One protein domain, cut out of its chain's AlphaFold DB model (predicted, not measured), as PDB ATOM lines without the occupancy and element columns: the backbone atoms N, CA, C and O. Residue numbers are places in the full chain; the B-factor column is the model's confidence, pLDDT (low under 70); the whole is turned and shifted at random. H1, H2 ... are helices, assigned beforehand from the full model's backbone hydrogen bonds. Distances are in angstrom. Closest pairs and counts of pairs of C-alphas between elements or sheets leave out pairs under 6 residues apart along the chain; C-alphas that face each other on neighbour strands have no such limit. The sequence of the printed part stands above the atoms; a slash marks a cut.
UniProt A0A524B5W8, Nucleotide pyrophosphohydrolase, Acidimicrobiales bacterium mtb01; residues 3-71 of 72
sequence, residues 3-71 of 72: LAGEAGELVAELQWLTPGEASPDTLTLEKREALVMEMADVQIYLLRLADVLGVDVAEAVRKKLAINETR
ATOM      1  N   LEU A   3     164.458 168.790 168.712       96.31
ATOM      2  CA  LEU A   3     165.652 169.100 169.516       96.31
ATOM      3  C   LEU A   3     165.374 169.301 171.019       96.31
ATOM      4  O   LEU A   3     166.171 168.900 171.854       96.31
ATOM      5  N   ALA A   4     164.261 169.953 171.369       97.44
ATOM      6  CA  ALA A   4     163.906 170.176 172.769       97.44
ATOM      7  C   ALA A   4     163.362 168.905 173.447       97.44
ATOM      8  O   ALA A   4     163.464 168.798 174.663       97.44
ATOM      9  N   GLY A   5     162.781 167.986 172.669       97.56
ATOM     10  CA  GLY A   5     162.375 166.659 173.129       97.56
ATOM     11  C   GLY A   5     163.596 165.824 173.492       97.56
ATOM     12  O   GLY A   5     163.754 165.504 174.662       97.56
ATOM     13  N   GLU A   6     164.517 165.631 172.544       97.69
ATOM     14  CA  GLU A   6     165.733 164.823 172.762       97.69
ATOM     15  C   GLU A   6     166.618 165.383 173.880       97.69
ATOM     16  O   GLU A   6     167.182 164.657 174.689       97.69
ATOM     17  N   ALA A   7     166.715 166.713 173.992       97.94
ATOM     18  CA  ALA A   7     167.433 167.323 175.109       97.94
ATOM     19  C   ALA A   7     166.762 167.015 176.461       97.94
ATOM     20  O   ALA A   7     167.441 166.921 177.482       97.94
ATOM     21  N   GLY A   8     165.436 166.876 176.473       97.75
ATOM     22  CA  GLY A   8     164.674 166.435 177.635       97.75
ATOM     23  C   GLY A   8     164.919 164.965 177.964       97.75
ATOM     24  O   GLY A   8     165.131 164.653 179.133       97.75
ATOM     25  N   GLU A   9     164.943 164.091 176.957       97.50
ATOM     26  CA  GLU A   9     165.232 162.657 177.108       97.50
ATOM     27  C   GLU A   9     166.660 162.435 177.637       97.50
ATOM     28  O   GLU A   9     166.841 161.792 178.674       97.50
ATOM     29  N   LEU A  10     167.654 163.136 177.080       97.38
ATOM     30  CA  LEU A  10     169.029 163.143 177.592       97.38
ATOM     31  C   LEU A  10     169.116 163.556 179.072       97.38
ATOM     32  O   LEU A  10     169.857 162.962 179.857       97.38
ATOM     33  N   VAL A  11     168.379 164.593 179.477       96.50
ATOM     34  CA  VAL A  11     168.368 165.038 180.880       96.50
ATOM     35  C   VAL A  11     167.610 164.048 181.769       96.50
ATOM     36  O   VAL A  11     168.009 163.834 182.915       96.50
ATOM     37  N   ALA A  12     166.555 163.408 181.260       96.06
ATOM     38  CA  ALA A  12     165.794 162.393 181.984       96.06
ATOM     39  C   ALA A  12     166.653 161.168 182.334       96.06
ATOM     40  O   ALA A  12     166.488 160.599 183.418       96.06
ATOM     41  N   GLU A  13     167.629 160.822 181.491       94.75
ATOM     42  CA  GLU A  13     168.610 159.779 181.793       94.75
ATOM     43  C   GLU A  13     169.458 160.104 183.038       94.75
ATOM     44  O   GLU A  13     169.846 159.192 183.773       94.75
ATOM     45  N   LEU A  14     169.685 161.387 183.341       94.56
ATOM     46  CA  LEU A  14     170.527 161.853 184.453       94.56
ATOM     47  C   LEU A  14     169.745 162.315 185.693       94.56
ATOM     48  O   LEU A  14     170.346 162.535 186.741       94.56
ATOM     49  N   GLN A  15     168.422 162.469 185.601       94.06
ATOM     50  CA  GLN A  15     167.611 163.242 186.558       94.06
ATOM     51  C   GLN A  15     167.693 162.791 188.033       94.06
ATOM     52  O   GLN A  15     167.467 163.598 188.932       94.06
ATOM     53  N   TRP A  16     168.010 161.517 188.287       94.19
ATOM     54  CA  TRP A  16     168.092 160.934 189.634       94.19
ATOM     55  C   TRP A  16     169.521 160.594 190.064       94.19
ATOM     56  O   TRP A  16     169.705 160.012 191.129       94.19
ATOM     57  N   LEU A  17     170.519 160.928 189.241       93.81
ATOM     58  CA  LEU A  17     171.918 160.614 189.502       93.81
ATOM     59  C   LEU A  17     172.625 161.806 190.140       93.81
ATOM     60  O   LEU A  17     172.518 162.949 189.693       93.81
ATOM     61  N   THR A  18     173.421 161.531 191.163       94.38
ATOM     62  CA  THR A  18     174.444 162.465 191.628       94.38
ATOM     63  C   THR A  18     175.609 162.531 190.626       94.38
ATOM     64  O   THR A  18     175.806 161.603 189.837       94.38
ATOM     65  N   PRO A  19     176.454 163.580 190.664       89.00
ATOM     66  CA  PRO A  19     177.625 163.669 189.785       89.00
ATOM     67  C   PRO A  19     178.580 162.471 189.886       89.00
ATOM     68  O   PRO A  19     179.206 162.107 188.896       89.00
ATOM     69  N   GLY A  20     178.688 161.852 191.069       90.38
ATOM     70  CA  GLY A  20     179.490 160.644 191.261       90.38
ATOM     71  C   GLY A  20     178.881 159.416 190.585       90.38
ATOM     72  O   GLY A  20     179.611 158.625 190.006       90.38
ATOM     73  N   GLU A  21     177.552 159.282 190.606       91.50
ATOM     74  CA  GLU A  21     176.827 158.167 189.976       91.50
ATOM     75  C   GLU A  21     176.739 158.306 188.451       91.50
ATOM     76  O   GLU A  21     176.694 157.301 187.744       91.50
ATOM     77  N   ALA A  22     176.774 159.538 187.937       89.19
ATOM     78  CA  ALA A  22     176.838 159.833 186.508       89.19
ATOM     79  C   ALA A  22     178.241 159.629 185.897       89.19
ATOM     80  O   ALA A  22     178.450 159.928 184.718       89.19
ATOM     81  N   SER A  23     179.221 159.150 186.673       90.06
ATOM     82  CA  SER A  23     180.568 158.906 186.161       90.06
ATOM     83  C   SER A  23     180.617 157.680 185.232       90.06
ATOM     84  O   SER A  23     179.863 156.721 185.423       90.06
ATOM     85  N   PRO A  24     181.536 157.646 184.251       84.06
ATOM     86  CA  PRO A  24     181.713 156.479 183.385       84.06
ATOM     87  C   PRO A  24     182.013 155.177 184.141       84.06
ATOM     88  O   PRO A  24     181.675 154.108 183.644       84.06
ATOM     89  N   ASP A  25     182.630 155.274 185.323       88.44
ATOM     90  CA  ASP A  25     183.048 154.124 186.132       88.44
ATOM     91  C   ASP A  25     181.901 153.535 186.972       88.44
ATOM     92  O   ASP A  25     181.997 152.408 187.457       88.44
ATOM     93  N   THR A  26     180.815 154.290 187.160       91.06
ATOM     94  CA  THR A  26     179.664 153.908 187.997       91.06
ATOM     95  C   THR A  26     178.429 153.524 187.192       91.06
ATOM     96  O   THR A  26     177.569 152.803 187.699       91.06
ATOM     97  N   LEU A  27     178.316 153.999 185.952       93.75
ATOM     98  CA  LEU A  27     177.177 153.703 185.090       93.75
ATOM     99  C   LEU A  27     177.186 152.243 184.624       93.75
ATOM    100  O   LEU A  27     178.221 151.688 184.251       93.75
ATOM    101  N   THR A  28     176.003 151.628 184.573       94.88
ATOM    102  CA  THR A  28     175.841 150.349 183.875       94.88
ATOM    103  C   THR A  28     176.070 150.539 182.375       94.88
ATOM    104  O   THR A  28     175.888 151.634 181.836       94.88
ATOM    105  N   LEU A  29     176.444 149.460 181.682       94.31
ATOM    106  CA  LEU A  29     176.651 149.497 180.233       94.31
ATOM    107  C   LEU A  29     175.397 149.991 179.495       94.31
ATOM    108  O   LEU A  29     175.496 150.892 178.672       94.31
ATOM    109  N   GLU A  30     174.226 149.470 179.861       94.56
ATOM    110  CA  GLU A  30     172.933 149.852 179.274       94.56
ATOM    111  C   GLU A  30     172.635 151.344 179.466       94.56
ATOM    112  O   GLU A  30     172.230 152.029 178.531       94.56
ATOM    113  N   LYS A  31     172.892 151.883 180.665       94.56
ATOM    114  CA  LYS A  31     172.673 153.303 180.957       94.56
ATOM    115  C   LYS A  31     173.626 154.196 180.167       94.56
ATOM    116  O   LYS A  31     173.240 155.256 179.682       94.56
ATOM    117  N   ARG A  32     174.880 153.759 180.024       94.75
ATOM    118  CA  ARG A  32     175.876 154.445 179.200       94.75
ATOM    119  C   ARG A  32     175.469 154.442 177.726       94.75
ATOM    120  O   ARG A  32     175.644 155.456 177.063       94.75
ATOM    121  N   GLU A  33     174.953 153.328 177.219       95.94
ATOM    122  CA  GLU A  33     174.449 153.236 175.848       95.94
ATOM    123  C   GLU A  33     173.251 154.162 175.627       95.94
ATOM    124  O   GLU A  33     173.282 154.934 174.674       95.94
ATOM    125  N   ALA A  34     172.272 154.180 176.539       95.56
ATOM    126  CA  ALA A  34     171.137 155.104 176.475       95.56
ATOM    127  C   ALA A  34     171.600 156.571 176.411       95.56
ATOM    128  O   ALA A  34     171.254 157.283 175.475       95.56
ATOM    129  N   LEU A  35     172.492 156.995 177.316       96.00
ATOM    130  CA  LEU A  35     173.067 158.349 177.290       96.00
ATOM    131  C   LEU A  35     173.737 158.691 175.955       96.00
ATOM    132  O   LEU A  35     173.595 159.806 175.464       96.00
ATOM    133  N   VAL A  36     174.482 157.749 175.371       96.50
ATOM    134  CA  VAL A  36     175.146 157.954 174.076       96.50
ATOM    135  C   VAL A  36     174.127 158.121 172.947       96.50
ATOM    136  O   VAL A  36     174.345 158.971 172.082       96.50
ATOM    137  N   MET A  37     173.035 157.354 172.955       98.00
ATOM    138  CA  MET A  37     171.970 157.476 171.955       98.00
ATOM    139  C   MET A  37     171.259 158.828 172.060       98.00
ATOM    140  O   MET A  37     171.212 159.556 171.072       98.00
ATOM    141  N   GLU A  38     170.871 159.242 173.266       98.12
ATOM    142  CA  GLU A  38     170.219 160.543 173.477       98.12
ATOM    143  C   GLU A  38     171.135 161.728 173.114       98.12
ATOM    144  O   GLU A  38     170.716 162.724 172.517       98.12
ATOM    145  N   MET A  39     172.440 161.627 173.411       98.19
ATOM    146  CA  MET A  39     173.425 162.615 172.950       98.19
ATOM    147  C   MET A  39     173.495 162.686 171.420       98.19
ATOM    148  O   MET A  39     173.659 163.776 170.859       98.19
ATOM    149  N   ALA A  40     173.392 161.541 170.740       98.38
ATOM    150  CA  ALA A  40     173.391 161.486 169.287       98.38
ATOM    151  C   ALA A  40     172.129 162.135 168.708       98.38
ATOM    152  O   ALA A  40     172.254 162.934 167.780       98.38
ATOM    153  N   ASP A  41     170.952 161.885 169.279       98.38
ATOM    154  CA  ASP A  41     169.690 162.461 168.806       98.38
ATOM    155  C   ASP A  41     169.671 163.991 168.943       98.38
ATOM    156  O   ASP A  41     169.386 164.709 167.972       98.38
ATOM    157  N   VAL A  42     170.141 164.527 170.077       98.38
ATOM    158  CA  VAL A  42     170.371 165.975 170.244       98.38
ATOM    159  C   VAL A  42     171.287 166.519 169.144       98.38
ATOM    160  O   VAL A  42     170.992 167.551 168.525       98.38
ATOM    161  N   GLN A  43     172.402 165.837 168.873       98.19
ATOM    162  CA  GLN A  43     173.372 166.284 167.878       98.19
ATOM    163  C   GLN A  43     172.826 166.198 166.446       98.19
ATOM    164  O   GLN A  43     173.101 167.095 165.643       98.19
ATOM    165  N   ILE A  44     172.041 165.170 166.119       98.12
ATOM    166  CA  ILE A  44     171.397 164.993 164.813       98.12
ATOM    167  C   ILE A  44     170.454 166.163 164.543       98.12
ATOM    168  O   ILE A  44     170.554 166.808 163.492       98.12
ATOM    169  N   TYR A  45     169.580 166.498 165.493       98.06
ATOM    170  CA  TYR A  45     168.648 167.607 165.299       98.06
ATOM    171  C   TYR A  45     169.333 168.970 165.305       98.06
ATOM    172  O   TYR A  45     168.932 169.842 164.530       98.06
ATOM    173  N   LEU A  46     170.379 169.167 166.112       97.81
ATOM    174  CA  LEU A  46     171.161 170.402 166.079       97.81
ATOM    175  C   LEU A  46     171.879 170.573 164.733       97.81
ATOM    176  O   LEU A  46     171.823 171.652 164.143       97.81
ATOM    177  N   LEU A  47     172.510 169.509 164.228       97.31
ATOM    178  CA  LEU A  47     173.176 169.520 162.926       97.31
ATOM    179  C   LEU A  47     172.170 169.806 161.810       97.31
ATOM    180  O   LEU A  47     172.420 170.656 160.957       97.31
ATOM    181  N   ARG A  48     171.005 169.150 161.839       97.69
ATOM    182  CA  ARG A  48     169.956 169.377 160.844       97.69
ATOM    183  C   ARG A  48     169.414 170.803 160.888       97.69
ATOM    184  O   ARG A  48     169.165 171.388 159.838       97.69
ATOM    185  N   LEU A  49     169.234 171.369 162.079       97.69
ATOM    186  CA  LEU A  49     168.808 172.757 162.239       97.69
ATOM    187  C   LEU A  49     169.844 173.724 161.653       97.69
ATOM    188  O   LEU A  49     169.474 174.661 160.949       97.69
ATOM    189  N   ALA A  50     171.129 173.485 161.914       98.19
ATOM    190  CA  ALA A  50     172.210 174.301 161.381       98.19
ATOM    191  C   ALA A  50     172.292 174.246 159.850       98.19
ATOM    192  O   ALA A  50     172.406 175.292 159.217       98.19
ATOM    193  N   ASP A  51     172.154 173.054 159.264       97.88
ATOM    194  CA  ASP A  51     172.102 172.847 157.812       97.88
ATOM    195  C   ASP A  51     170.946 173.635 157.169       97.88
ATOM    196  O   ASP A  51     171.154 174.409 156.237       97.88
ATOM    197  N   VAL A  52     169.737 173.543 157.736       98.06
ATOM    198  CA  VAL A  52     168.560 174.289 157.250       98.06
ATOM    199  C   VAL A  52     168.741 175.809 157.352       98.06
ATOM    200  O   VAL A  52     168.235 176.544 156.506       98.06
ATOM    201  N   LEU A  53     169.447 176.292 158.377       98.06
ATOM    202  CA  LEU A  53     169.679 177.721 158.603       98.06
ATOM    203  C   LEU A  53     170.957 178.256 157.935       98.06
ATOM    204  O   LEU A  53     171.205 179.459 158.006       98.06
ATOM    205  N   GLY A  54     171.768 177.399 157.308       98.19
ATOM    206  CA  GLY A  54     173.055 177.783 156.724       98.19
ATOM    207  C   GLY A  54     174.088 178.239 157.761       98.19
ATOM    208  O   GLY A  54     174.852 179.167 157.503       98.19
ATOM    209  N   VAL A  55     174.092 177.631 158.949       98.44
ATOM    210  CA  VAL A  55     174.990 177.990 160.056       98.44
ATOM    211  C   VAL A  55     176.180 177.031 160.125       98.44
ATOM    212  O   VAL A  55     176.002 175.831 160.325       98.44
ATOM    213  N   ASP A  56     177.406 177.561 160.071       97.94
ATOM    214  CA  ASP A  56     178.605 176.818 160.478       97.94
ATOM    215  C   ASP A  56     178.686 176.773 162.014       97.94
ATOM    216  O   ASP A  56     179.109 177.724 162.684       97.94
ATOM    217  N   VAL A  57     178.266 175.645 162.590       97.44
ATOM    218  CA  VAL A  57     178.291 175.420 164.044       97.44
ATOM    219  C   VAL A  57     179.717 175.455 164.591       97.44
ATOM    220  O   VAL A  57     179.935 175.965 165.688       97.44
ATOM    221  N   ALA A  58     180.703 174.955 163.846       96.88
ATOM    222  CA  ALA A  58     182.083 174.920 164.311       96.88
ATOM    223  C   ALA A  58     182.659 176.342 164.414       96.88
ATOM    224  O   ALA A  58     183.335 176.668 165.393       96.88
ATOM    225  N   GLU A  59     182.364 177.210 163.442       98.25
ATOM    226  CA  GLU A  59     182.711 178.634 163.516       98.25
ATOM    227  C   GLU A  59     181.982 179.336 164.666       98.25
ATOM    228  O   GLU A  59     182.616 180.040 165.459       98.25
ATOM    229  N   ALA A  60     180.676 179.096 164.814       98.12
ATOM    230  CA  ALA A  60     179.878 179.667 165.896       98.12
ATOM    231  C   ALA A  60     180.428 179.292 167.285       98.12
ATOM    232  O   ALA A  60     180.539 180.160 168.157       98.12
ATOM    233  N   VAL A  61     180.836 178.034 167.483       97.88
ATOM    234  CA  VAL A  61     181.469 177.556 168.724       97.88
ATOM    235  C   VAL A  61     182.802 178.261 168.972       97.88
ATOM    236  O   VAL A  61     182.997 178.794 170.064       97.88
ATOM    237  N   ARG A  62     183.694 178.342 167.974       97.94
ATOM    238  CA  ARG A  62     184.984 179.052 168.111       97.94
ATOM    239  C   ARG A  62     184.789 180.516 168.505       97.94
ATOM    240  O   ARG A  62     185.412 180.989 169.452       97.94
ATOM    241  N   LYS A  63     183.869 181.219 167.833       97.94
ATOM    242  CA  LYS A  63     183.509 182.604 168.171       97.94
ATOM    243  C   LYS A  63     182.974 182.712 169.600       97.94
ATOM    244  O   LYS A  63     183.305 183.657 170.315       97.94
ATOM    245  N   LYS A  64     182.148 181.754 170.031       97.38
ATOM    246  CA  LYS A  64     181.566 181.757 171.374       97.38
ATOM    247  C   LYS A  64     182.602 181.486 172.470       97.38
ATOM    248  O   LYS A  64     182.511 182.120 173.520       97.38
ATOM    249  N   LEU A  65     183.578 180.612 172.225       97.44
ATOM    250  CA  LEU A  65     184.694 180.359 173.142       97.44
ATOM    251  C   LEU A  65     185.538 181.621 173.355       97.44
ATOM    252  O   LEU A  65     185.692 182.032 174.499       97.44
ATOM    253  N   ALA A  66     185.944 182.310 172.281       96.94
ATOM    254  CA  ALA A  66     186.689 183.571 172.386       96.94
ATOM    255  C   ALA A  66     185.922 184.648 173.181       96.94
ATOM    256  O   ALA A  66     186.501 185.389 173.967       96.94
ATOM    257  N   ILE A  67     184.592 184.720 173.032       97.06
ATOM    258  CA  ILE A  67     183.756 185.608 173.858       97.06
ATOM    259  C   ILE A  67     183.786 185.183 175.333       97.06
ATOM    260  O   ILE A  67     183.848 186.036 176.216       97.06
ATOM    261  N   ASN A  68     183.696 183.885 175.620       95.69
ATOM    262  CA  ASN A  68     183.673 183.385 176.992       95.69
ATOM    263  C   ASN A  68     185.018 183.599 177.707       95.69
ATOM    264  O   ASN A  68     184.981 183.984 178.869       95.69
ATOM    265  N   GLU A  69     186.156 183.463 177.018       94.25
ATOM    266  CA  GLU A  69     187.505 183.753 177.553       94.25
ATOM    267  C   GLU A  69     187.688 185.213 178.002       94.25
ATOM    268  O   GLU A  69     188.546 185.520 178.818       94.25
ATOM    269  N   THR A  70     186.886 186.141 177.475       91.88
ATOM    270  CA  THR A  70     186.902 187.545 177.930       91.88
ATOM    271  C   THR A  70     185.969 187.813 179.111       91.88
ATOM    272  O   THR A  70     186.035 188.883 179.714       91.88
ATOM    273  N   ARG A  71     185.058 186.879 179.417       85.75
ATOM    274  CA  ARG A  71     184.032 187.023 180.466       85.75
ATOM    275  C   ARG A  71     184.328 186.210 181.726       85.75
ATOM    276  O   ARG A  71     183.755 186.547 182.761       85.75
TER     277      ARG A  71
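Overview. This is residues 3 to 71 of the 72 residues of the protein "Nucleotide pyrophosphohydrolase" of Acidimicrobiales bacterium mtb01 (UniProt A0A524B5W8). A short helix, H1, folds back through a long loop beside a much longer one, H2, as a helical hairpin; from the far end of H2 the chain turns a corner into H3, and residues 58 to 71 stick out, giving an L. The printed part has 69 residues, with three named helices in the order H1, H2, H3 and no named strand: all helix. It is loose, with a radius of gyration of the C-alphas of 15.2 A, and only just flat, spanning 38 by 31 by 17 A.

Along the chain. H1, residues 3 to 14, begins at C-alpha 3 (165.652, 169.100, 169.516) and is 17.3 A long. H2, residues 29 to 53, is 36.2 A long. H3, residues 57 to 69, is 18.4 A long and ends at C-alpha 69 (187.505, 183.753, 177.553).

Arrangement. H1 and H2 touch, a hairpin at a shallow tilt of 19 degrees, opposite ways; their closest C-alphas, of Leu 10 and Glu 38, are 5.0 A apart. H2 and H3 are close but not clearly touching, about perpendicular at 79 degrees; their closest C-alphas, of Ala 50 and Val 57, are 6.7 A apart. H1 and H3 are apart. Every O i to N i+4 pair is within hydrogen-bond range in H2 and H3, and 7 of 8 in H1.

Size, cuts and confidence. The C-alphas of Glu 30 and Thr 70, the two farthest apart, are 40.2 A apart. The printed part has no cut; the link from H1 to H2 is long, that from H2 to H3 tight. No printed residue is under 70 in pLDDT.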